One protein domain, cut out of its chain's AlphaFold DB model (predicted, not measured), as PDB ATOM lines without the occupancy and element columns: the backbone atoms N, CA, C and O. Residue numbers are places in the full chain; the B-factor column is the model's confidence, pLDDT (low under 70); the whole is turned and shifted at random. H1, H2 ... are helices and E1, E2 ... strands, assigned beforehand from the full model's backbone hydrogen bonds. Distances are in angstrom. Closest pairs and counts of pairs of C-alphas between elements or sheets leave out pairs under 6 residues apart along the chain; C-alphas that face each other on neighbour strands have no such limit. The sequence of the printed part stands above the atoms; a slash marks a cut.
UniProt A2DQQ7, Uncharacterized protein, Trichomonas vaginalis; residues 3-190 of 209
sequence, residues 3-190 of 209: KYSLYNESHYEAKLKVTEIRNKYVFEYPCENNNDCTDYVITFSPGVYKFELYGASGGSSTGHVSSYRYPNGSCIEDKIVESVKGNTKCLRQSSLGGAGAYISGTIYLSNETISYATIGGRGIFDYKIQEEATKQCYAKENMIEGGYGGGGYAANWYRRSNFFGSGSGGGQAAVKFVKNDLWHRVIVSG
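This is residues 3 to 190 of the 209 residues of an uncharacterized protein of Trichomonas vaginalis (UniProt A2DQQ7). Little regular structure is here: a small sandwich, sheet E1-E4-E7-E9-E10 over sheet E5-E6, fills one end, with hairpin E2-E3 beside it, and long loops reach H2 and E8 at the far end and H1 to one side. The printed part has 188 residues, of which 62 are in two named helices and ten named strands, the class by these being mostly strand; nine of the strands form three antiparallel sheets and E8 pairs with no named strand; the whole is compact, radius of gyration of the C-alphas 18.2 A, spanning 58 by 40 by 27 A.

Find C-alpha 3 at (223.659, 305.766, 248.004), opening E1, residues 3 to 6; then E4, 40 to 44, E7, 113 to 118, E9, 173 to 177, and E10, 185 to 189, with C-alpha 189 at (209.688, 288.053, 246.422). Elsewhere find E5, 47 to 54, 22.7 A, E6, 102 to 109, 22.2 A, E2, 18 to 21, E3, 24 to 27, E8, 158 to 160, H1, 78 to 83, and H2, 135 to 138.

Look for N 42 and O 115, 2.9 A, within hydrogen-bond range between E4 and E7. E6 and E10 come closest at C-alphas 103 and 189, 5.7 A. In H1 every O i to N i+4 pair is within range; H2 is too short for one.

The printed part has no cut; E5 to H1 is a long link, and residue 12 is under 70.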
ATOM      1  N   LYS A   3     222.376 306.208 247.428       96.19
ATOM      2  CA  LYS A   3     223.659 305.766 248.004       96.19
ATOM      3  C   LYS A   3     223.505 304.336 248.490       96.19
ATOM      4  O   LYS A   3     222.427 303.989 248.964       96.19
ATOM      5  N   TYR A   4     224.552 303.527 248.392       97.06
ATOM      6  CA  TYR A   4     224.482 302.136 248.817       97.06
ATOM      7  C   TYR A   4     225.831 301.598 249.306       97.06
ATOM      8  O   TYR A   4     226.886 302.061 248.878       97.06
ATOM      9  N   SER A   5     225.775 300.618 250.205       96.94
ATOM     10  CA  SER A   5     226.914 299.855 250.734       96.94
ATOM     11  C   SER A   5     226.449 298.453 251.140       96.94
ATOM     12  O   SER A   5     225.256 298.146 251.051       96.94
ATOM     13  N   LEU A   6     227.354 297.592 251.606       96.19
ATOM     14  CA  LEU A   6     226.945 296.381 252.324       96.19
ATOM     15  C   LEU A   6     226.775 296.699 253.814       96.19
ATOM     16  O   LEU A   6     227.447 297.576 254.355       96.19
ATOM     17  N   TYR A   7     225.870 295.990 254.484       94.19
ATOM     18  CA  TYR A   7     225.642 296.150 255.921       94.19
ATOM     19  C   TYR A   7     226.825 295.637 256.753       94.19
ATOM     20  O   TYR A   7     227.168 296.218 257.778       94.19
ATOM     21  N   ASN A   8     227.456 294.556 256.295       88.25
ATOM     22  CA  ASN A   8     228.653 293.985 256.902       88.25
ATOM     23  C   ASN A   8     229.597 293.488 255.802       88.25
ATOM     24  O   ASN A   8     229.434 292.376 255.304       88.25
ATOM     25  N   GLU A   9     230.552 294.332 255.412       78.31
ATOM     26  CA  GLU A   9     231.532 294.056 254.348       78.31
ATOM     27  C   GLU A   9     232.570 292.996 254.745       78.31
ATOM     28  O   GLU A   9     233.138 292.332 253.886       78.31
ATOM     29  N   SER A  10     232.813 292.801 256.045       76.56
ATOM     30  CA  SER A  10     233.783 291.815 256.540       76.56
ATOM     31  C   SER A  10     233.216 290.394 256.627       76.56
ATOM     32  O   SER A  10     233.949 289.458 256.945       76.56
ATOM     33  N   HIS A  11     231.920 290.211 256.361       78.31
ATOM     34  CA  HIS A  11     231.247 288.915 256.443       78.31
ATOM     35  C   HIS A  11     231.475 288.102 255.160       78.31
ATOM     36  O   HIS A  11     231.039 288.517 254.090       78.31
ATOM     37  N   TYR A  12     232.157 286.954 255.263       68.50
ATOM     38  CA  TYR A  12     232.371 285.984 254.169       68.50
ATOM     39  C   TYR A  12     232.873 286.567 252.833       68.50
ATOM     40  O   TYR A  12     232.448 286.125 251.766       68.50
ATOM     41  N   GLU A  13     233.767 287.558 252.883       78.88
ATOM     42  CA  GLU A  13     234.304 288.220 251.682       78.88
ATOM     43  C   GLU A  13     233.212 288.783 250.751       78.88
ATOM     44  O   GLU A  13     233.383 288.817 249.528       78.88
ATOM     45  N   ALA A  14     232.072 289.208 251.311       91.38
ATOM     46  CA  ALA A  14     230.983 289.795 250.543       91.38
ATOM     47  C   ALA A  14     231.481 290.984 249.705       91.38
ATOM     48  O   ALA A  14     232.176 291.876 250.192       91.38
ATOM     49  N   LYS A  15     231.110 291.006 248.421       94.00
ATOM     50  CA  LYS A  15     231.527 292.044 247.472       94.00
ATOM     51  C   LYS A  15     230.346 292.908 247.086       94.00
ATOM     52  O   LYS A  15     229.241 292.416 246.867       94.00
ATOM     53  N   LEU A  16     230.599 294.204 246.942       95.12
ATOM     54  CA  LEU A  16     229.599 295.137 246.450       95.12
ATOM     55  C   LEU A  16     229.332 294.874 244.958       95.12
ATOM     56  O   LEU A  16     230.033 295.387 244.090       95.12
ATOM     57  N   LYS A  17     228.329 294.042 244.660       95.38
ATOM     58  CA  LYS A  17     227.925 293.688 243.290       95.38
ATOM     59  C   LYS A  17     226.714 294.523 242.879       95.38
ATOM     60  O   LYS A  17     225.574 294.149 243.160       95.38
ATOM     61  N   VAL A  18     226.969 295.696 242.300       96.12
ATOM     62  CA  VAL A  18     225.926 296.620 241.831       96.12
ATOM     63  C   VAL A  18     226.261 297.106 240.427       96.12
ATOM     64  O   VAL A  18     227.352 297.612 240.183       96.12
ATOM     65  N   THR A  19     225.310 296.969 239.504       95.19
ATOM     66  CA  THR A  19     225.417 297.535 238.151       95.19
ATOM     67  C   THR A  19     224.520 298.761 238.025       95.19
ATOM     68  O   THR A  19     223.305 298.671 238.227       95.19
ATOM     69  N   GLU A  20     225.104 299.895 237.632       94.94
ATOM     70  CA  GLU A  20     224.393 301.154 237.406       94.94
ATOM     71  C   GLU A  20     224.189 301.435 235.916       94.94
ATOM     72  O   GLU A  20     225.136 301.462 235.131       94.94
ATOM     73  N   ILE A  21     222.940 301.679 235.514       91.12
ATOM     74  CA  ILE A  21     222.589 302.066 234.145       91.12
ATOM     75  C   ILE A  21     221.589 303.222 234.208       91.12
ATOM     76  O   ILE A  21     220.385 303.015 234.377       91.12
ATOM     77  N   ARG A  22     222.075 304.457 234.032       90.69
ATOM     78  CA  ARG A  22     221.277 305.693 234.163       90.69
ATOM     79  C   ARG A  22     220.612 305.780 235.549       90.69
ATOM     80  O   ARG A  22     221.297 305.998 236.533       90.69
ATOM     81  N   ASN A  23     219.294 305.581 235.618       90.31
ATOM     82  CA  ASN A  23     218.504 305.611 236.854       90.31
ATOM     83  C   ASN A  23     218.103 304.202 237.334       90.31
ATOM     84  O   ASN A  23     217.217 304.070 238.176       90.31
ATOM     85  N   LYS A  24     218.702 303.147 236.765       93.88
ATOM     86  CA  LYS A  24     218.474 301.747 237.135       93.88
ATOM     87  C   LYS A  24     219.687 301.206 237.884       93.88
ATOM     88  O   LYS A  24     220.809 301.317 237.399       93.88
ATOM     89  N   TYR A  25     219.418 300.556 239.009       96.00
ATOM     90  CA  TYR A  25     220.409 299.908 239.860       96.00
ATOM     91  C   TYR A  25     220.054 298.426 239.955       96.00
ATOM     92  O   TYR A  25     218.907 298.087 240.248       96.00
ATOM     93  N   VAL A  26     221.006 297.550 239.646       94.88
ATOM     94  CA  VAL A  26     220.832 296.096 239.740       94.88
ATOM     95  C   VAL A  26     221.738 295.587 240.845       94.88
ATOM     96  O   VAL A  26     222.953 295.686 240.719       94.88
ATOM     97  N   PHE A  27     221.127 295.069 241.906       96.00
ATOM     98  CA  PHE A  27     221.808 294.473 243.049       96.00
ATOM     99  C   PHE A  27     221.833 292.958 242.866       96.00
ATOM    100  O   PHE A  27     220.784 292.343 242.678       96.00
ATOM    101  N   GLU A  28     223.025 292.373 242.890       95.25
ATOM    102  CA  GLU A  28     223.226 290.931 242.739       95.25
ATOM    103  C   GLU A  28     223.575 290.288 244.084       95.25
ATOM    104  O   GLU A  28     223.808 290.974 245.071       95.25
ATOM    105  N   TYR A  29     223.591 288.959 244.158       94.88
ATOM    106  CA  TYR A  29     223.920 288.272 245.406       94.88
ATOM    107  C   TYR A  29     225.393 288.516 245.799       94.88
ATOM    108  O   TYR A  29     226.286 288.133 245.032       94.88
ATOM    109  N   PRO A  30     225.689 289.140 246.959       95.50
ATOM    110  CA  PRO A  30     227.021 289.690 247.208       95.50
ATOM    111  C   PRO A  30     228.046 288.655 247.691       95.50
ATOM    112  O   PRO A  30     229.243 288.932 247.634       95.50
ATOM    113  N   CYS A  31     227.612 287.470 248.127       94.38
ATOM    114  CA  CYS A  31     228.474 286.469 248.760       94.38
ATOM    115  C   CYS A  31     228.762 285.267 247.850       94.38
ATOM    116  O   CYS A  31     228.033 285.003 246.896       94.38
ATOM    117  N   GLU A  32     229.820 284.521 248.171       91.88
ATOM    118  CA  GLU A  32     230.119 283.228 247.531       91.88
ATOM    119  C   GLU A  32     229.381 282.066 248.218       91.88
ATOM    120  O   GLU A  32     228.966 281.108 247.568       91.88
ATOM    121  N   ASN A  33     229.167 282.165 249.535       93.06
ATOM    122  CA  ASN A  33     228.362 281.204 250.279       93.06
ATOM    123  C   ASN A  33     226.866 281.461 250.047       93.06
ATOM    124  O   ASN A  33     226.411 282.598 250.144       93.06
ATOM    125  N   ASN A  34     226.091 280.410 249.774       94.31
ATOM    126  CA  ASN A  34     224.658 280.504 249.510       94.31
ATOM    127  C   ASN A  34     223.787 280.607 250.767       94.31
ATOM    128  O   ASN A  34     222.663 281.068 250.629       94.31
ATOM    129  N   ASN A  35     224.229 280.164 251.948       94.94
ATOM    130  CA  ASN A  35     223.365 280.072 253.141       94.94
ATOM    131  C   ASN A  35     223.555 281.216 254.153       94.94
ATOM    132  O   ASN A  35     222.634 281.534 254.906       94.94
ATOM    133  N   ASP A  36     224.722 281.855 254.147       93.25
ATOM    134  CA  ASP A  36     225.101 282.910 255.081       93.25
ATOM    135  C   ASP A  36     225.722 284.083 254.319       93.25
ATOM    136  O   ASP A  36     226.670 283.914 253.549       93.25
ATOM    137  N   CYS A  37     225.126 285.262 254.483       95.31
ATOM    138  CA  CYS A  37     225.450 286.452 253.713       95.31
ATOM    139  C   CYS A  37     224.981 287.731 254.425       95.31
ATOM    140  O   CYS A  37     224.560 287.716 255.584       95.31
ATOM    141  N   THR A  38     225.090 288.864 253.735       95.44
ATOM    142  CA  THR A  38     224.806 290.203 254.245       95.44
ATOM    143  C   THR A  38     223.833 290.947 253.332       95.44
ATOM    144  O   THR A  38     223.744 290.676 252.134       95.44
ATOM    145  N   ASP A  39     223.118 291.910 253.908       95.81
ATOM    146  CA  ASP A  39     222.197 292.774 253.175       95.81
ATOM    147  C   ASP A  39     222.932 293.980 252.574       95.81
ATOM    148  O   ASP A  39     223.950 294.445 253.097       95.81
ATOM    149  N   TYR A  40     222.361 294.554 251.519       97.44
ATOM    150  CA  TYR A  40     222.713 295.904 251.085       97.44
ATOM    151  C   TYR A  40     222.020 296.934 251.970       97.44
ATOM    152  O   TYR A  40     220.849 296.772 252.308       97.44
ATOM    153  N   VAL A  41     222.708 298.029 252.275       97.25
ATOM    154  CA  VAL A  41     222.111 299.238 252.849       97.25
ATOM    155  C   VAL A  41     221.956 300.244 251.725       97.25
ATOM    156  O   VAL A  41     222.923 300.522 251.021       97.25
ATOM    157  N   ILE A  42     220.753 300.782 251.534       97.19
ATOM    158  CA  ILE A  42     220.463 301.744 250.469       97.19
ATOM    159  C   ILE A  42     219.775 302.964 251.070       97.19
ATOM    160  O   ILE A  42     218.707 302.843 251.672       97.19
ATOM    161  N   THR A  43     220.359 304.140 250.857       97.31
ATOM    162  CA  THR A  43     219.768 305.430 251.216       97.31
ATOM    163  C   THR A  43     219.109 306.050 249.991       97.31
ATOM    164  O   THR A  43     219.767 306.386 249.000       97.31
ATOM    165  N   PHE A  44     217.794 306.216 250.080       95.75
ATOM    166  CA  PHE A  44     216.961 306.862 249.080       95.75
ATOM    167  C   PHE A  44     216.699 308.317 249.459       95.75
ATOM    168  O   PHE A  44     216.326 308.606 250.592       95.75
ATOM    169  N   SER A  45     216.832 309.226 248.496       96.25
ATOM    170  CA  SER A  45     216.252 310.568 248.601       96.25
ATOM    171  C   SER A  45     214.717 310.501 248.499       96.25
ATOM    172  O   SER A  45     214.184 309.493 248.032       96.25
ATOM    173  N   PRO A  46     213.985 311.565 248.872       96.69
ATOM    174  CA  PRO A  46     212.558 311.646 248.582       96.69
ATOM    175  C   PRO A  46     212.281 311.467 247.083       96.69
ATOM    176  O   PRO A  46     212.980 312.045 246.244       96.69
ATOM    177  N   GLY A  47     211.270 310.676 246.732       96.31
ATOM    178  CA  GLY A  47     210.952 310.392 245.335       96.31
ATOM    179  C   GLY A  47     210.081 309.162 245.119       96.31
ATOM    180  O   GLY A  47     209.610 308.524 246.060       96.31
ATOM    181  N   VAL A  48     209.864 308.839 243.844       96.62
ATOM    182  CA  VAL A  48     209.120 307.653 243.404       96.62
ATOM    183  C   VAL A  48     210.104 306.628 242.855       96.62
ATOM    184  O   VAL A  48     210.914 306.945 241.984       96.62
ATOM    185  N   TYR A  49     210.010 305.395 243.344       95.81
ATOM    186  CA  TYR A  49     210.935 304.315 243.012       95.81
ATOM    187  C   TYR A  49     210.174 303.067 242.581       95.81
ATOM    188  O   TYR A  49     209.227 302.656 243.250       95.81
ATOM    189  N   LYS A  50     210.620 302.448 241.483       95.25
ATOM    190  CA  LYS A  50     210.168 301.122 241.054       95.25
ATOM    191  C   LYS A  50     211.145 300.070 241.571       95.25
ATOM    192  O   LYS A  50     212.343 300.160 241.309       95.25
ATOM    193  N   PHE A  51     210.616 299.066 242.252       94.88
ATOM    194  CA  PHE A  51     211.336 297.896 242.729       94.88
ATOM    195  C   PHE A  51     210.959 296.678 241.894       94.88
ATOM    196  O   PHE A  51     209.789 296.463 241.582       94.88
ATOM    197  N   GLU A  52     211.965 295.885 241.543       93.88
ATOM    198  CA  GLU A  52     211.829 294.609 240.846       93.88
ATOM    199  C   GLU A  52     212.676 293.593 241.603       93.88
ATOM    200  O   GLU A  52     213.893 293.758 241.700       93.88
ATOM    201  N   LEU A  53     212.028 292.597 242.202       93.75
ATOM    202  CA  LEU A  53     212.686 291.606 243.048       93.75
ATOM    203  C   LEU A  53     212.495 290.214 242.455       93.75
ATOM    204  O   LEU A  53     211.401 289.857 242.016       93.75
ATOM    205  N   TYR A  54     213.558 289.420 242.535       93.25
ATOM    206  CA  TYR A  54     213.613 288.038 242.075       93.25
ATOM    207  C   TYR A  54     213.994 287.170 243.269       93.25
ATOM    208  O   TYR A  54     215.046 287.381 243.871       93.25
ATOM    209  N   GLY A  55     213.117 286.246 243.655       93.81
ATOM    210  CA  GLY A  55     213.437 285.266 244.688       93.81
ATOM    211  C   GLY A  55     214.468 284.273 244.164       93.81
ATOM    212  O   GLY A  55     214.516 284.003 242.965       93.81
ATOM    213  N   ALA A  56     215.298 283.729 245.050       94.81
ATOM    214  CA  ALA A  56     216.301 282.763 244.633       94.81
ATOM    215  C   ALA A  56     215.673 281.397 244.332       94.81
ATOM    216  O   ALA A  56     214.656 281.009 244.919       94.81
ATOM    217  N   SER A  57     216.322 280.647 243.445       94.31
ATOM    218  CA  SER A  57     215.910 279.289 243.116       94.31
ATOM    219  C   SER A  57     216.203 278.314 244.251       94.31
ATOM    220  O   SER A  57     217.158 278.493 245.011       94.31
ATOM    221  N   GLY A  58     215.423 277.241 244.327       94.75
ATOM    222  CA  GLY A  58     215.732 276.101 245.182       94.75
ATOM    223  C   GLY A  58     216.870 275.238 244.637       94.75
ATOM    224  O   GLY A  58     217.331 275.400 243.503       94.75
ATOM    225  N   GLY A  59     217.319 274.309 245.472       94.38
ATOM    226  CA  GLY A  59     218.318 273.306 245.149       94.38
ATOM    227  C   GLY A  59     217.780 272.277 244.165       94.38
ATOM    228  O   GLY A  59     216.664 271.779 244.308       94.38
ATOM    229  N   SER A  60     218.596 271.952 243.169       92.38
ATOM    230  CA  SER A  60     218.291 270.987 242.116       92.38
ATOM    231  C   SER A  60     219.544 270.197 241.770       92.38
ATOM    232  O   SER A  60     220.639 270.764 241.705       92.38
ATOM    233  N   SER A  61     219.387 268.903 241.504       90.81
ATOM    234  CA  SER A  61     220.496 268.004 241.153       90.81
ATOM    235  C   SER A  61     221.243 268.406 239.875       90.81
ATOM    236  O   SER A  61     222.408 268.057 239.698       90.81
ATOM    237  N   THR A  62     220.605 269.182 238.997       88.12
ATOM    238  CA  THR A  62     221.206 269.707 237.757       88.12
ATOM    239  C   THR A  62     221.949 271.034 237.967       88.12
ATOM    240  O   THR A  62     222.494 271.613 237.020       88.12
ATOM    241  N   GLY A  63     221.912 271.578 239.189       87.44
ATOM    242  CA  GLY A  63     222.384 272.923 239.520       87.44
ATOM    243  C   GLY A  63     221.535 274.053 238.923       87.44
ATOM    244  O   GLY A  63     221.868 275.223 239.111       87.44
ATOM    245  N   HIS A  64     220.460 273.714 238.207       88.06
ATOM    246  CA  HIS A  64     219.561 274.644 237.534       88.06
ATOM    247  C   HIS A  64     218.098 274.263 237.791       88.06
ATOM    248  O   HIS A  64     217.766 273.127 238.130       88.06
ATOM    249  N   VAL A  65     217.209 275.229 237.595       89.94
ATOM    250  CA  VAL A  65     215.760 275.083 237.761       89.94
ATOM    251  C   VAL A  65     215.049 275.442 236.462       89.94
ATOM    252  O   VAL A  65     215.580 276.220 235.655       89.94
ATOM    253  N   SER A  66     213.874 274.846 236.243       89.44
ATOM    254  CA  SER A  66     213.112 275.107 235.022       89.44
ATOM    255  C   SER A  66     212.476 276.490 235.059       89.44
ATOM    256  O   SER A  66     212.062 276.970 236.116       89.44
ATOM    257  N   SER A  67     212.350 277.117 233.895       88.50
ATOM    258  CA  SER A  67     211.365 278.178 233.704       88.50
ATOM    259  C   SER A  67     209.949 277.583 233.761       88.50
ATOM    260  O   SER A  67     209.777 276.363 233.778       88.50
ATOM    261  N   TYR A  68     208.913 278.426 233.832       86.88
ATOM    262  CA  TYR A  68     207.535 277.933 233.927       86.88
ATOM    263  C   TYR A  68     207.223 276.943 232.797       86.88
ATOM    264  O   TYR A  68     207.411 277.263 231.618       86.88
ATOM    265  N   ARG A  69     206.739 275.754 233.170       87.50
ATOM    266  CA  ARG A  69     206.332 274.697 232.246       87.50
ATOM    267  C   ARG A  69     204.821 274.683 232.097       87.50
ATOM    268  O   ARG A  69     204.080 274.627 233.071       87.50
ATOM    269  N   TYR A  70     204.370 274.701 230.854       87.19
ATOM    270  CA  TYR A  70     202.981 274.456 230.507       87.19
ATOM    271  C   TYR A  70     202.626 272.972 230.723       87.19
ATOM    272  O   TYR A  70     203.520 272.123 230.703       87.19
ATOM    273  N   PRO A  71     201.331 272.617 230.832       88.00
ATOM    274  CA  PRO A  71     200.892 271.229 231.035       88.00
ATOM    275  C   PRO A  71     201.337 270.227 229.956       88.00
ATOM    276  O   PRO A  71     201.327 269.025 230.181       88.00
ATOM    277  N   ASN A  72     201.729 270.704 228.772       88.81
ATOM    278  CA  ASN A  72     202.292 269.890 227.687       88.81
ATOM    279  C   ASN A  72     203.826 269.698 227.803       88.81
ATOM    280  O   ASN A  72     204.462 269.177 226.884       88.81
ATOM    281  N   GLY A  73     204.442 270.198 228.877       84.75
ATOM    282  CA  GLY A  73     205.879 270.146 229.134       84.75
ATOM    283  C   GLY A  73     206.725 271.110 228.299       84.75
ATOM    284  O   GLY A  73     207.953 271.019 228.342       84.75
ATOM    285  N   SER A  74     206.147 272.000 227.483       90.12
ATOM    286  CA  SER A  74     206.907 273.126 226.913       90.12
ATOM    287  C   SER A  74     207.119 274.204 227.970       90.12
ATOM    288  O   SER A  74     206.298 274.347 228.869       90.12
ATOM    289  N   CYS A  75     208.194 274.978 227.862       90.19
ATOM    290  CA  CYS A  75     208.445 276.080 228.786       90.19
ATOM    291  C   CYS A  75     207.993 277.421 228.203       90.19
ATOM    292  O   CYS A  75     207.726 277.529 227.002       90.19
ATOM    293  N   ILE A  76     207.946 278.452 229.045       90.44
ATOM    294  CA  ILE A  76     207.955 279.835 228.562       90.44
ATOM    295  C   ILE A  76     209.195 280.075 227.708       90.44
ATOM    296  O   ILE A  76     210.251 279.485 227.936       90.44
ATOM    297  N   GLU A  77     209.052 280.944 226.714       90.19
ATOM    298  CA  GLU A  77     210.154 281.269 225.822       90.19
ATOM    299  C   GLU A  77     211.306 281.920 226.596       90.19
ATOM    300  O   GLU A  77     211.082 282.848 227.380       90.19
ATOM    301  N   ASP A  78     212.540 281.488 226.328       87.31
ATOM    302  CA  ASP A  78     213.738 281.999 227.007       87.31
ATOM    303  C   ASP A  78     213.862 283.527 226.872       87.31
ATOM    304  O   ASP A  78     214.230 284.202 227.830       87.31
ATOM    305  N   LYS A  79     213.402 284.107 225.751       89.44
ATOM    306  CA  LYS A  79     213.357 285.567 225.547       89.44
ATOM    307  C   LYS A  79     212.560 286.312 226.628       89.44
ATOM    308  O   LYS A  79     212.864 287.461 226.938       89.44
ATOM    309  N   ILE A  80     211.523 285.684 227.193       87.44
ATOM    310  CA  ILE A  80     210.709 286.267 228.269       87.44
ATOM    311  C   ILE A  80     211.515 286.261 229.567       87.44
ATOM    312  O   ILE A  80     211.577 287.285 230.247       87.44
ATOM    313  N   VAL A  81     212.180 285.146 229.875       85.06
ATOM    314  CA  VAL A  81     213.064 285.020 231.043       85.06
ATOM    315  C   VAL A  81     214.196 286.046 230.965       85.06
ATOM    316  O   VAL A  81     214.425 286.794 231.916       85.06
ATOM    317  N   GLU A  82     214.851 286.153 229.811       84.94
ATOM    318  CA  GLU A  82     215.925 287.117 229.558       84.94
ATOM    319  C   GLU A  82     215.446 288.569 229.675       84.94
ATOM    320  O   GLU A  82     216.164 289.410 230.222       84.94
ATOM    321  N   SER A  83     214.216 288.871 229.237       82.06
ATOM    322  CA  SER A  83     213.654 290.230 229.311       82.06
ATOM    323  C   SER A  83     213.537 290.751 230.747       82.06
ATOM    324  O   SER A  83     213.654 291.955 230.987       82.06
ATOM    325  N   VAL A  84     213.372 289.836 231.706       77.06
ATOM    326  CA  VAL A  84     213.335 290.125 233.143       77.06
ATOM    327  C   VAL A  84     214.645 289.753 233.844       77.06
ATOM    328  O   VAL A  84     214.718 289.786 235.062       77.06
ATOM    329  N   LYS A  85     215.714 289.425 233.107       75.94
ATOM    330  CA  LYS A  85     216.997 288.967 233.673       75.94
ATOM    331  C   LYS A  85     216.857 287.768 234.626       75.94
ATOM    332  O   LYS A  85     217.631 287.634 235.572       75.94
ATOM    333  N   GLY A  86     215.868 286.908 234.390       77.38
ATOM    334  CA  GLY A  86     215.739 285.645 235.105       77.38
ATOM    335  C   GLY A  86     216.901 284.705 234.774       77.38
ATOM    336  O   GLY A  86     217.515 284.801 233.715       77.38
ATOM    337  N   ASN A  87     217.199 283.783 235.685       76.12
ATOM    338  CA  ASN A  87     218.292 282.809 235.557       76.12
ATOM    339  C   ASN A  87     217.801 281.362 235.344       76.12
ATOM    340  O   ASN A  87     218.602 280.426 235.337       76.12
ATOM    341  N   THR A  88     216.491 281.170 235.179       87.88
ATOM    342  CA  THR A  88     215.871 279.874 234.873       87.88
ATOM    343  C   THR A  88     216.145 279.467 233.427       87.88
ATOM    344  O   THR A  88     216.259 280.329 232.560       87.88
ATOM    345  N   LYS A  89     216.175 278.166 233.135       87.12
ATOM    346  CA  LYS A  89     216.305 277.638 231.762       87.12
ATOM    347  C   LYS A  89     215.141 276.713 231.455       87.12
ATOM    348  O   LYS A  89     214.603 276.117 232.379       87.12
ATOM    349  N   CYS A  90     214.776 276.517 230.190       89.00
ATOM    350  CA  CYS A  90     213.815 275.463 229.875       89.00
ATOM    351  C   CYS A  90     214.424 274.074 230.124       89.00
ATOM    352  O   CYS A  90     215.221 273.572 229.330       89.00
ATOM    353  N   LEU A  91     214.042 273.437 231.232       88.31
ATOM    354  CA  LEU A  91     214.466 272.089 231.588       88.31
ATOM    355  C   LEU A  91     213.270 271.143 231.515       88.31
ATOM    356  O   LEU A  91     212.314 271.247 232.283       88.31
ATOM    357  N   ARG A  92     213.344 270.190 230.586       86.19
ATOM    358  CA  ARG A  92     212.358 269.116 230.404       86.19
ATOM    359  C   ARG A  92     212.780 267.862 231.172       86.19
ATOM    360  O   ARG A  92     212.957 266.799 230.588       86.19
ATOM    361  N   GLN A  93     213.017 268.028 232.469       85.38
ATOM    362  CA  GLN A  93     213.469 266.981 233.387       85.38
ATOM    363  C   GLN A  93     212.642 267.046 234.670       85.38
ATOM    364  O   GLN A  93     212.134 268.110 235.004       85.38
ATOM    365  N   SER A  94     212.521 265.923 235.368       84.19
ATOM    366  CA  SER A  94     211.807 265.843 236.644       84.19
ATOM    367  C   SER A  94     212.643 266.276 237.836       84.19
ATOM    368  O   SER A  94     213.868 266.345 237.746       84.19
ATOM    369  N   SER A  95     211.974 266.458 238.975       83.50
ATOM    370  CA  SER A  95     212.570 266.724 240.284       83.50
ATOM    371  C   SER A  95     213.507 267.922 240.253       83.50
ATOM    372  O   SER A  95     214.687 267.854 240.606       83.50
ATOM    373  N   LEU A  96     212.957 269.033 239.764       88.25
ATOM    374  CA  LEU A  96     213.622 270.324 239.736       88.25
ATOM    375  C   LEU A  96     213.182 271.158 240.936       88.25
ATOM    376  O   LEU A  96     212.039 271.099 241.381       88.25
ATOM    377  N   GLY A  97     214.110 271.961 241.452       89.25
ATOM    378  CA  GLY A  97     213.769 272.993 242.422       89.25
ATOM    379  C   GLY A  97     212.882 274.072 241.790       89.25
ATOM    380  O   GLY A  97     212.855 274.258 240.571       89.25
ATOM    381  N   GLY A  98     212.188 274.831 242.631       90.81
ATOM    382  CA  GLY A  98     211.409 275.988 242.214       90.81
ATOM    383  C   GLY A  98     212.293 277.155 241.767       90.81
ATOM    384  O   GLY A  98     213.381 277.377 242.300       90.81
ATOM    385  N   ALA A  99     211.789 277.943 240.819       90.19
ATOM    386  CA  ALA A  99     212.475 279.110 240.263       90.19
ATOM    387  C   ALA A  99     212.640 280.286 241.241       90.19
ATOM    388  O   ALA A  99     213.588 281.055 241.111       90.19
ATOM    389  N   GLY A 100     211.731 280.417 242.209       90.50
ATOM    390  CA  GLY A 100     211.520 281.675 242.924       90.50
ATOM    391  C   GLY A 100     210.554 282.592 242.172       90.50
ATOM    392  O   GLY A 100     210.286 282.417 240.983       90.50
ATOM    393  N   ALA A 101     209.958 283.535 242.894       89.50
ATOM    394  CA  ALA A 101     208.951 284.440 242.362       89.50
ATOM    395  C   ALA A 101     209.577 285.718 241.781       89.50
ATOM    396  O   ALA A 101     210.732 286.068 242.048       89.50
ATOM    397  N   TYR A 102     208.762 286.458 241.033       89.88
ATOM    398  CA  TYR A 102     209.036 287.827 240.615       89.88
ATOM    399  C   TYR A 102     207.953 288.753 241.169       89.88
ATOM    400  O   TYR A 102     206.764 288.447 241.066       89.88
ATOM    401  N   ILE A 103     208.358 289.899 241.715       91.81
ATOM    402  CA  ILE A 103     207.441 290.973 242.101       91.81
ATOM    403  C   ILE A 103     207.944 292.318 241.589       91.81
ATOM    404  O   ILE A 103     209.144 292.603 241.579       91.81
ATOM    405  N   SER A 104     206.995 293.156 241.184       92.25
ATOM    406  CA  SER A 104     207.232 294.526 240.756       92.25
ATOM    407  C   SER A 104     206.304 295.463 241.512       92.25
ATOM    408  O   SER A 104     205.108 295.197 241.615       92.25
ATOM    409  N   GLY A 105     206.840 296.558 242.038       91.94
ATOM    410  CA  GLY A 105     206.056 297.527 242.795       91.94
ATOM    411  C   GLY A 105     206.651 298.921 242.725       91.94
ATOM    412  O   GLY A 105     207.857 299.082 242.553       91.94
ATOM    413  N   THR A 106     205.802 299.932 242.872       95.25
ATOM    414  CA  THR A 106     206.217 301.334 242.928       95.25
ATOM    415  C   THR A 106     205.901 301.885 244.305       95.25
ATOM    416  O   THR A 106     204.788 301.705 244.795       95.25
ATOM    417  N   ILE A 107     206.859 302.576 244.914       94.19
ATOM    418  CA  ILE A 107     206.667 303.251 246.198       94.19
ATOM    419  C   ILE A 107     206.997 304.732 246.077       94.19
ATOM    420  O   ILE A 107     207.837 305.138 245.271       94.19
ATOM    421  N   TYR A 108     206.351 305.521 246.923       95.62
ATOM    422  CA  TYR A 108     206.665 306.924 247.135       95.62
ATOM    423  C   TYR A 108     207.306 307.094 248.512       95.62
ATOM    424  O   TYR A 108     206.759 306.639 249.515       95.62
ATOM    425  N   LEU A 109     208.460 307.754 248.549       94.81
ATOM    426  CA  LEU A 109     209.189 308.092 249.764       94.81
ATOM    427  C   LEU A 109     209.138 309.609 249.948       94.81
ATOM    428  O   LEU A 109     209.652 310.355 249.115       94.81
ATOM    429  N   SER A 110     208.512 310.069 251.031       96.06
ATOM    430  CA  SER A 110     208.362 311.503 251.325       96.06
ATOM    431  C   SER A 110     209.611 312.129 251.947       96.06
ATOM    432  O   SER A 110     209.775 313.343 251.902       96.06
ATOM    433  N   ASN A 111     210.477 311.308 252.541       95.31
ATOM    434  CA  ASN A 111     211.674 311.725 253.261       95.31
ATOM    435  C   ASN A 111     212.874 310.889 252.816       95.31
ATOM    436  O   ASN A 111     212.711 309.815 252.228       95.31
ATOM    437  N   GLU A 112     214.078 311.363 253.138       96.19
ATOM    438  CA  GLU A 112     215.260 310.514 253.041       96.19
ATOM    439  C   GLU A 112     215.034 309.243 253.867       96.19
ATOM    440  O   GLU A 112     214.618 309.303 255.024       96.19
ATOM    441  N   THR A 113     215.237 308.088 253.240       95.44
ATOM    442  CA  THR A 113     214.871 306.797 253.819       95.44
ATOM    443  C   THR A 113     216.008 305.809 253.635       95.44
ATOM    444  O   THR A 113     216.469 305.573 252.517       95.44
ATOM    445  N   ILE A 114     216.430 305.191 254.735       96.06
ATOM    446  CA  ILE A 114     217.362 304.065 254.720       96.06
ATOM    447  C   ILE A 114     216.563 302.772 254.569       96.06
ATOM    448  O   ILE A 114     215.534 302.571 255.223       96.06
ATOM    449  N   SER A 115     217.056 301.889 253.715       95.69
ATOM    450  CA  SER A 115     216.505 300.561 253.499       95.69
ATOM    451  C   SER A 115     217.587 299.491 253.546       95.69
ATOM    452  O   SER A 115     218.770 299.776 253.350       95.69
ATOM    453  N   TYR A 116     217.145 298.260 253.763       96.44
ATOM    454  CA  TYR A 116     217.964 297.063 253.747       96.44
ATOM    455  C   TYR A 116     217.413 296.116 252.689       96.44
ATOM    456  O   TYR A 116     216.257 295.688 252.785       96.44
ATOM    457  N   ALA A 117     218.219 295.816 251.676       96.81
ATOM    458  CA  ALA A 117     217.850 294.905 250.605       96.81
ATOM    459  C   ALA A 117     218.552 293.556 250.799       96.81
ATOM    460  O   ALA A 117     219.773 293.451 250.695       96.81
ATOM    461  N   THR A 118     217.752 292.525 251.061       96.56
ATOM    462  CA  THR A 118     218.180 291.126 251.050       96.56
ATOM    463  C   THR A 118     218.097 290.604 249.632       96.56
ATOM    464  O   THR A 118     217.012 290.594 249.045       96.56
ATOM    465  N   ILE A 119     219.222 290.121 249.113       96.56
ATOM    466  CA  ILE A 119     219.255 289.284 247.917       96.56
ATOM    467  C   ILE A 119     219.406 287.844 248.395       96.56
ATOM    468  O   ILE A 119     220.351 287.533 249.118       96.56
ATOM    469  N   GLY A 120     218.440 286.991 248.061       95.94
ATOM    470  CA  GLY A 120     218.411 285.619 248.550       95.94
ATOM    471  C   GLY A 120     219.520 284.762 247.946       95.94
ATOM    472  O   GLY A 120     219.817 284.876 246.755       95.94
ATOM    473  N   GLY A 121     220.106 283.879 248.751       95.94
ATOM    474  CA  GLY A 121     221.004 282.843 248.246       95.94
ATOM    475  C   GLY A 121     220.214 281.693 247.623       95.94
ATOM    476  O   GLY A 121     219.083 281.419 248.027       95.94
ATOM    477  N   ARG A 122     220.772 281.006 246.623       95.25
ATOM    478  CA  ARG A 122     220.107 279.833 246.025       95.25
ATOM    479  C   ARG A 122     220.154 278.624 246.961       95.25
ATOM    480  O   ARG A 122     221.105 278.463 247.718       95.25
ATOM    481  N   GLY A 123     219.166 277.743 246.861       95.75
ATOM    482  CA  GLY A 123     219.250 276.420 247.471       95.75
ATOM    483  C   GLY A 123     220.324 275.561 246.797       95.75
ATOM    484  O   GLY A 123     220.778 275.847 245.684       95.75
ATOM    485  N   ILE A 124     220.721 274.487 247.469       95.69
ATOM    486  CA  ILE A 124     221.707 273.516 246.979       95.69
ATOM    487  C   ILE A 124     221.104 272.112 247.009       95.69
ATOM    488  O   ILE A 124     220.191 271.847 247.785       95.69
ATOM    489  N   PHE A 125     221.585 271.227 246.141       95.38
ATOM    490  CA  PHE A 125     221.223 269.812 246.157       95.38
ATOM    491  C   PHE A 125     222.449 269.006 246.547       95.38
ATOM    492  O   PHE A 125     223.425 269.002 245.796       95.38
ATOM    493  N   ASP A 126     222.408 268.357 247.705       95.50
ATOM    494  CA  ASP A 126     223.545 267.576 248.190       95.50
ATOM    495  C   ASP A 126     223.148 266.583 249.295       95.50
ATOM    496  O   ASP A 126     221.971 266.433 249.633       95.50
ATOM    497  N   TYR A 127     224.140 265.893 249.849       95.94
ATOM    498  CA  TYR A 127     224.081 265.101 251.074       95.94
ATOM    499  C   TYR A 127     225.321 265.412 251.932       95.94
ATOM    500  O   TYR A 127     226.381 265.751 251.413       95.94
ATOM    501  N   LYS A 128     225.213 265.280 253.256       96.50
ATOM    502  CA  LYS A 128     226.335 265.467 254.195       96.50
ATOM    503  C   LYS A 128     226.845 264.165 254.795       96.50
ATOM    504  O   LYS A 128     228.033 264.049 255.081       96.50
ATOM    505  N   ILE A 129     225.962 263.183 254.974       97.44
ATOM    506  CA  ILE A 129     226.301 261.864 255.522       97.44
ATOM    507  C   ILE A 129     225.709 260.749 254.659       97.44
ATOM    508  O   ILE A 129     224.687 260.929 253.994       97.44
ATOM    509  N   GLN A 130     226.338 259.574 254.676       96.94
ATOM    510  CA  GLN A 130     225.892 258.404 253.914       96.94
ATOM    511  C   GLN A 130     224.812 257.607 254.663       96.94
ATOM    512  O   GLN A 130     224.962 256.414 254.912       96.94
ATOM    513  N   GLU A 131     223.726 258.283 255.038       95.69
ATOM    514  CA  GLU A 131     222.573 257.696 255.725       95.69
ATOM    515  C   GLU A 131     221.250 258.110 255.061       95.69
ATOM    516  O   GLU A 131     221.137 259.194 254.480       95.69
ATOM    517  N   GLU A 132     220.220 257.271 255.192       94.06
ATOM    518  CA  GLU A 132     218.846 257.589 254.796       94.06
ATOM    519  C   GLU A 132     217.857 257.301 255.930       94.06
ATOM    520  O   GLU A 132     217.974 256.300 256.633       94.06
ATOM    521  N   ALA A 133     216.863 258.181 256.092       90.50
ATOM    522  CA  ALA A 133     215.727 258.009 257.007       90.50
ATOM    523  C   ALA A 133     216.093 257.730 258.486       90.50
ATOM    524  O   ALA A 133     215.295 257.169 259.239       90.50
ATOM    525  N   THR A 134     217.281 258.147 258.934       96.62
ATOM    526  CA  THR A 134     217.711 258.052 260.337       96.62
ATOM    527  C   THR A 134     217.462 259.362 261.082       96.62
ATOM    528  O   THR A 134     217.304 260.422 260.480       96.62
ATOM    529  N   LYS A 135     217.497 259.334 262.422       96.94
ATOM    530  CA  LYS A 135     217.458 260.567 263.233       96.94
ATOM    531  C   LYS A 135     218.606 261.523 262.896       96.94
ATOM    532  O   LYS A 135     218.413 262.731 262.955       96.94
ATOM    533  N   GLN A 136     219.766 260.987 262.509       97.62
ATOM    534  CA  GLN A 136     220.919 261.795 262.112       97.62
ATOM    535  C   GLN A 136     220.646 262.599 260.843       97.62
ATOM    536  O   GLN A 136     221.161 263.704 260.720       97.62
ATOM    537  N   CYS A 137     219.779 262.113 259.949       96.50
ATOM    538  CA  CYS A 137     219.414 262.837 258.733       96.50
ATOM    539  C   CYS A 137     218.641 264.142 258.997       96.50
ATOM    540  O   CYS A 137     218.623 265.029 258.145       96.50
ATOM    541  N   TYR A 138     218.018 264.258 260.172       96.19
ATOM    542  CA  TYR A 138     217.258 265.432 260.609       96.19
ATOM    543  C   TYR A 138     218.005 266.262 261.664       96.19
ATOM    544  O   TYR A 138     217.468 267.254 262.156       96.19
ATOM    545  N   ALA A 139     219.231 265.868 262.029       97.44
ATOM    546  CA  ALA A 139     220.095 266.681 262.874       97.44
ATOM    547  C   ALA A 139     220.573 267.901 262.074       97.44
ATOM    548  O   ALA A 139     220.998 267.765 260.925       97.44
ATOM    549  N   LYS A 140     220.481 269.099 262.660       95.12
ATOM    550  CA  LYS A 140     220.680 270.378 261.956       95.12
ATOM    551  C   LYS A 140     222.036 270.461 261.247       95.12
ATOM    552  O   LYS A 140     222.121 270.997 260.147       95.12
ATOM    553  N   GLU A 141     223.079 269.927 261.866       96.12
ATOM    554  CA  GLU A 141     224.444 269.848 261.346       96.12
ATOM    555  C   GLU A 141     224.557 268.998 260.071       96.12
ATOM    556  O   GLU A 141     225.363 269.314 259.195       96.12
ATOM    557  N   ASN A 142     223.701 267.982 259.932       97.25
ATOM    558  CA  ASN A 142     223.678 267.044 258.811       97.25
ATOM    559  C   ASN A 142     222.637 267.417 257.748       97.25
ATOM    560  O   ASN A 142     222.657 266.861 256.654       97.25
ATOM    561  N   MET A 143     221.736 268.355 258.038       96.94
ATOM    562  CA  MET A 143     220.794 268.881 257.055       96.94
ATOM    563  C   MET A 143     221.498 269.770 256.027       96.94
ATOM    564  O   MET A 143     222.474 270.458 256.336       96.94
ATOM    565  N   ILE A 144     220.955 269.791 254.817       97.00
ATOM    566  CA  ILE A 144     221.400 270.655 253.727       97.00
ATOM    567  C   ILE A 144     220.842 272.052 253.954       97.00
ATOM    568  O   ILE A 144     219.623 272.238 254.032       97.00
ATOM    569  N   GLU A 145     221.723 273.035 254.088       97.00
ATOM    570  CA  GLU A 145     221.330 274.400 254.405       97.00
ATOM    571  C   GLU A 145     220.537 275.051 253.273       97.00
ATOM    572  O   GLU A 145     220.871 274.930 252.093       97.00
ATOM    573  N   GLY A 146     219.480 275.769 253.651       97.31
ATOM    574  CA  GLY A 146     218.740 276.629 252.737       97.31
ATOM    575  C   GLY A 146     219.500 277.906 252.391       97.31
ATOM    576  O   GLY A 146     220.454 278.297 253.066       97.31
ATOM    577  N   GLY A 147     219.048 278.566 251.332       97.06
ATOM    578  CA  GLY A 147     219.597 279.834 250.882       97.06
ATOM    579  C   GLY A 147     219.436 280.971 251.899       97.06
ATOM    580  O   GLY A 147     218.435 281.057 252.619       97.06
ATOM    581  N   TYR A 148     220.407 281.883 251.924       96.44
ATOM    582  CA  TYR A 148     220.407 283.079 252.757       96.44
ATOM    583  C   TYR A 148     219.140 283.889 252.526       96.44
ATOM    584  O   TYR A 148     218.704 284.059 251.393       96.44
ATOM    585  N   GLY A 149     218.570 284.436 253.595       94.38
ATOM    586  CA  GLY A 149     217.266 285.076 253.511       94.38
ATOM    587  C   GLY A 149     216.139 284.055 253.617       94.38
ATOM    588  O   GLY A 149     215.153 284.162 252.902       94.38
ATOM    589  N   GLY A 150     216.247 283.095 254.534       94.38
ATOM    590  CA  GLY A 150     215.106 282.294 254.992       94.38
ATOM    591  C   GLY A 150     214.771 281.057 254.159       94.38
ATOM    592  O   GLY A 150     213.650 280.566 254.271       94.38
ATOM    593  N   GLY A 151     215.702 280.545 253.355       96.56
ATOM    594  CA  GLY A 151     215.520 279.265 252.680       96.56
ATOM    595  C   GLY A 151     215.403 278.103 253.666       96.56
ATOM    596  O   GLY A 151     216.125 278.026 254.662       96.56
ATOM    597  N   GLY A 152     214.472 277.191 253.387       96.44
ATOM    598  CA  GLY A 152     214.263 275.989 254.191       96.44
ATOM    599  C   GLY A 152     215.406 274.988 254.029       96.44
ATOM    600  O   GLY A 152     215.910 274.787 252.925       96.44
ATOM    601  N   TYR A 153     215.796 274.346 255.125       96.69
ATOM    602  CA  TYR A 153     216.773 273.261 255.093       96.69
ATOM    603  C   TYR A 153     216.118 271.988 254.554       96.69
ATOM    604  O   TYR A 153     214.932 271.756 254.796       96.69
ATOM    605  N   ALA A 154     216.900 271.137 253.898       96.00
ATOM    606  CA  ALA A 154     216.467 269.798 253.519       96.00
ATOM    607  C   ALA A 154     217.118 268.740 254.412       96.00
ATOM    608  O   ALA A 154     218.269 268.875 254.832       96.00
ATOM    609  N   ALA A 155     216.372 267.682 254.727       95.69
ATOM    610  CA  ALA A 155     216.918 266.543 255.455       95.69
ATOM    611  C   ALA A 155     217.997 265.846 254.617       95.69
ATOM    612  O   ALA A 155     217.870 265.764 253.395       95.69
ATOM    613  N   ASN A 156     219.033 265.312 255.264       96.25
ATOM    614  CA  ASN A 156     220.022 264.494 254.569       96.25
ATOM    615  C   ASN A 156     219.348 263.287 253.916       96.25
ATOM    616  O   ASN A 156     218.465 262.661 254.511       96.25
ATOM    617  N   TRP A 157     219.816 262.909 252.732       95.12
ATOM    618  CA  TRP A 157     219.340 261.698 252.094       95.12
ATOM    619  C   TRP A 157     220.436 261.036 251.255       95.12
ATOM    620  O   TRP A 157     220.920 261.607 250.281       95.12
ATOM    621  N   TYR A 158     220.842 259.821 251.620       95.56
ATOM    622  CA  TYR A 158     221.788 259.022 250.845       95.56
ATOM    623  C   TYR A 158     221.452 257.536 250.955       95.56
ATOM    624  O   TYR A 158     221.595 256.933 252.017       95.56
ATOM    625  N   ARG A 159     221.074 256.920 249.831       93.56
ATOM    626  CA  ARG A 159     220.833 255.473 249.755       93.56
ATOM    627  C   ARG A 159     222.020 254.717 249.175       93.56
ATOM    628  O   ARG A 159     222.385 253.645 249.647       93.56
ATOM    629  N   ARG A 160     222.587 255.241 248.087       92.38
ATOM    630  CA  ARG A 160     223.740 254.675 247.367       92.38
ATOM    631  C   ARG A 160     224.327 255.700 246.399       92.38
ATOM    632  O   ARG A 160     223.694 256.705 246.090       92.38
ATOM    633  N   SER A 161     225.492 255.400 245.831       88.12
ATOM    634  CA  SER A 161     226.263 256.319 244.975       88.12
ATOM    635  C   SER A 161     225.502 256.909 243.783       88.12
ATOM    636  O   SER A 161     225.813 258.008 243.346       88.12
ATOM    637  N   ASN A 162     224.493 256.226 243.241       87.19
ATOM    638  CA  ASN A 162     223.666 256.741 242.149       87.19
ATOM    639  C   ASN A 162     222.266 257.185 242.593       87.19
ATOM    640  O   ASN A 162     221.478 257.592 241.745       87.19
ATOM    641  N   PHE A 163     221.957 257.156 243.887       89.56
ATOM    642  CA  PHE A 163     220.658 257.533 244.427       89.56
ATOM    643  C   PHE A 163     220.863 258.205 245.792       89.56
ATOM    644  O   PHE A 163     220.919 257.547 246.832       89.56
ATOM    645  N   PHE A 164     221.062 259.522 245.736       92.81
ATOM    646  CA  PHE A 164     221.374 260.381 246.873       92.81
ATOM    647  C   PHE A 164     220.895 261.817 246.625       92.81
ATOM    648  O   PHE A 164     220.615 262.188 245.478       92.81
ATOM    649  N   GLY A 165     220.922 262.598 247.700       93.62
ATOM    650  CA  GLY A 165     220.766 264.039 247.749       93.62
ATOM    651  C   GLY A 165     219.326 264.506 247.905       93.62
ATOM    652  O   GLY A 165     218.388 263.838 247.466       93.62
ATOM    653  N   SER A 166     219.189 265.677 248.514       94.25
ATOM    654  CA  SER A 166     217.951 266.445 248.620       94.25
ATOM    655  C   SER A 166     218.254 267.922 248.362       94.25
ATOM    656  O   SER A 166     219.366 268.406 248.597       94.25
ATOM    657  N   GLY A 167     217.281 268.641 247.815       95.19
ATOM    658  CA  GLY A 167     217.377 270.057 247.497       95.19
ATOM    659  C   GLY A 167     216.868 270.917 248.643       95.19
ATOM    660  O   GLY A 167     215.732 270.758 249.082       95.19
ATOM    661  N   SER A 168     217.668 271.878 249.098       96.88
ATOM    662  CA  SER A 168     217.226 272.908 250.039       96.88
ATOM    663  C   SER A 168     216.461 274.039 249.340       96.88
ATOM    664  O   SER A 168     216.539 274.217 248.124       96.88
ATOM    665  N   GLY A 169     215.683 274.812 250.095       97.00
ATOM    666  CA  GLY A 169     214.953 275.966 249.568       97.00
ATOM    667  C   GLY A 169     215.872 277.153 249.276       97.00
ATOM    668  O   GLY A 169     216.880 277.354 249.954       97.00
ATOM    669  N   GLY A 170     215.505 277.964 248.286       96.88
ATOM    670  CA  GLY A 170     216.143 279.255 248.040       96.88
ATOM    671  C   GLY A 170     215.767 280.291 249.097       96.88
ATOM    672  O   GLY A 170     214.802 280.126 249.843       96.88
ATOM    673  N   GLY A 171     216.515 281.386 249.141       96.81
ATOM    674  CA  GLY A 171     216.229 282.549 249.967       96.81
ATOM    675  C   GLY A 171     215.347 283.590 249.283       96.81
ATOM    676  O   GLY A 171     215.371 283.753 248.059       96.81
ATOM    677  N   GLN A 172     214.557 284.322 250.068       96.12
ATOM    678  CA  GLN A 172     213.716 285.387 249.525       96.12
ATOM    679  C   GLN A 172     214.554 286.613 249.137       96.12
ATOM    680  O   GLN A 172     215.555 286.918 249.786       96.12
ATOM    681  N   ALA A 173     214.081 287.379 248.155       96.31
ATOM    682  CA  ALA A 173     214.515 288.762 247.987       96.31
ATOM    683  C   ALA A 173     213.557 289.678 248.749       96.31
ATOM    684  O   ALA A 173     212.338 289.503 248.670       96.31
ATOM    685  N   ALA A 174     214.077 290.651 249.493       96.06
ATOM    686  CA  ALA A 174     213.238 291.546 250.285       96.06
ATOM    687  C   ALA A 174     213.836 292.945 250.416       96.06
ATOM    688  O   ALA A 174     215.044 293.091 250.551       96.06
ATOM    689  N   VAL A 175     212.973 293.959 250.464       95.62
ATOM    690  CA  VAL A 175     213.332 295.332 250.835       95.62
ATOM    691  C   VAL A 175     212.637 295.688 252.143       95.62
ATOM    692  O   VAL A 175     211.415 295.545 252.277       95.62
ATOM    693  N   LYS A 176     213.433 296.141 253.110       94.69
ATOM    694  CA  LYS A 176     213.005 296.550 254.451       94.69
ATOM    695  C   LYS A 176     213.338 298.021 254.640       94.69
ATOM    696  O   LYS A 176     214.380 298.459 254.165       94.69
ATOM    697  N   PHE A 177     212.510 298.779 255.347       91.75
ATOM    698  CA  PHE A 177     212.771 300.200 255.608       91.75
ATOM    699  C   PHE A 177     213.040 300.445 257.084       91.75
ATOM    700  O   PHE A 177     212.461 299.779 257.938       91.75
ATOM    701  N   VAL A 178     213.881 301.441 257.373       84.31
ATOM    702  CA  VAL A 178     214.232 301.920 258.721       84.31
ATOM    703  C   VAL A 178     215.066 300.930 259.543       84.31
ATOM    704  O   VAL A 178     216.084 301.330 260.101       84.31
ATOM    705  N   LYS A 179     214.685 299.649 259.609       82.38
ATOM    706  CA  LYS A 179     215.400 298.592 260.337       82.38
ATOM    707  C   LYS A 179     215.516 297.308 259.524       82.38
ATOM    708  O   LYS A 179     214.638 296.968 258.734       82.38
ATOM    709  N   ASN A 180     216.599 296.573 259.773       82.25
ATOM    710  CA  ASN A 180     216.774 295.216 259.273       82.25
ATOM    711  C   ASN A 180     216.197 294.198 260.265       82.25
ATOM    712  O   ASN A 180     216.926 293.610 261.061       82.25
ATOM    713  N   ASP A 181     214.882 294.009 260.234       80.12
ATOM    714  CA  ASP A 181     214.221 292.969 261.017       80.12
ATOM    715  C   ASP A 181     213.118 292.260 260.207       80.12
ATOM    716  O   ASP A 181     212.867 292.566 259.036       80.12
ATOM    717  N   LEU A 182     212.491 291.253 260.817       72.19
ATOM    718  CA  LEU A 182     211.440 290.454 260.180       72.19
ATOM    719  C   LEU A 182     210.119 291.215 259.995       72.19
ATOM    720  O   LEU A 182     209.353 290.861 259.100       72.19
ATOM    721  N   TRP A 183     209.856 292.249 260.793       77.31
ATOM    722  CA  TRP A 183     208.565 292.940 260.840       77.31
ATOM    723  C   TRP A 183     208.439 294.062 259.813       77.31
ATOM    724  O   TRP A 183     207.326 294.426 259.444       77.31
ATOM    725  N   HIS A 184     209.561 294.571 259.304       80.12
ATOM    726  CA  HIS A 184     209.588 295.705 258.375       80.12
ATOM    727  C   HIS A 184     209.817 295.304 256.911       80.12
ATOM    728  O   HIS A 184     210.193 296.145 256.095       80.12
ATOM    729  N   ARG A 185     209.611 294.034 256.541       81.12
ATOM    730  CA  ARG A 185     209.676 293.605 255.135       81.12
ATOM    731  C   ARG A 185     208.477 294.170 254.374       81.12
ATOM    732  O   ARG A 185     207.354 293.726 254.586       81.12
ATOM    733  N   VAL A 186     208.715 295.133 253.487       86.56
ATOM    734  CA  VAL A 186     207.638 295.839 252.770       86.56
ATOM    735  C   VAL A 186     207.412 295.272 251.375       86.56
ATOM    736  O   VAL A 186     206.271 295.107 250.958       86.56
ATOM    737  N   ILE A 187     208.485 294.937 250.656       91.12
ATOM    738  CA  ILE A 187     208.402 294.309 249.331       91.12
ATOM    739  C   ILE A 187     209.173 293.001 249.400       91.12
ATOM    740  O   ILE A 187     210.352 293.010 249.751       91.12
ATOM    741  N   VAL A 188     208.514 291.883 249.096       94.25
ATOM    742  CA  VAL A 188     209.098 290.544 249.225       94.25
ATOM    743  C   VAL A 188     208.790 289.719 247.988       94.25
ATOM    744  O   VAL A 188     207.630 289.602 247.596       94.25
ATOM    745  N   SER A 189     209.826 289.115 247.411       93.81
ATOM    746  CA  SER A 189     209.688 288.053 246.422       93.81
ATOM    747  C   SER A 189     210.006 286.707 247.058       93.81
ATOM    748  O   SER A 189     211.120 286.504 247.547       93.81
ATOM    749  N   GLY A 190     209.029 285.800 247.059       93.31
ATOM    750  CA  GLY A 190     209.181 284.453 247.605       93.31
ATOM    751  C   GLY A 190     210.226 283.628 246.854       93.31
ATOM    752  O   GLY A 190     210.439 283.813 245.657       93.31
TER     753      GLY A 190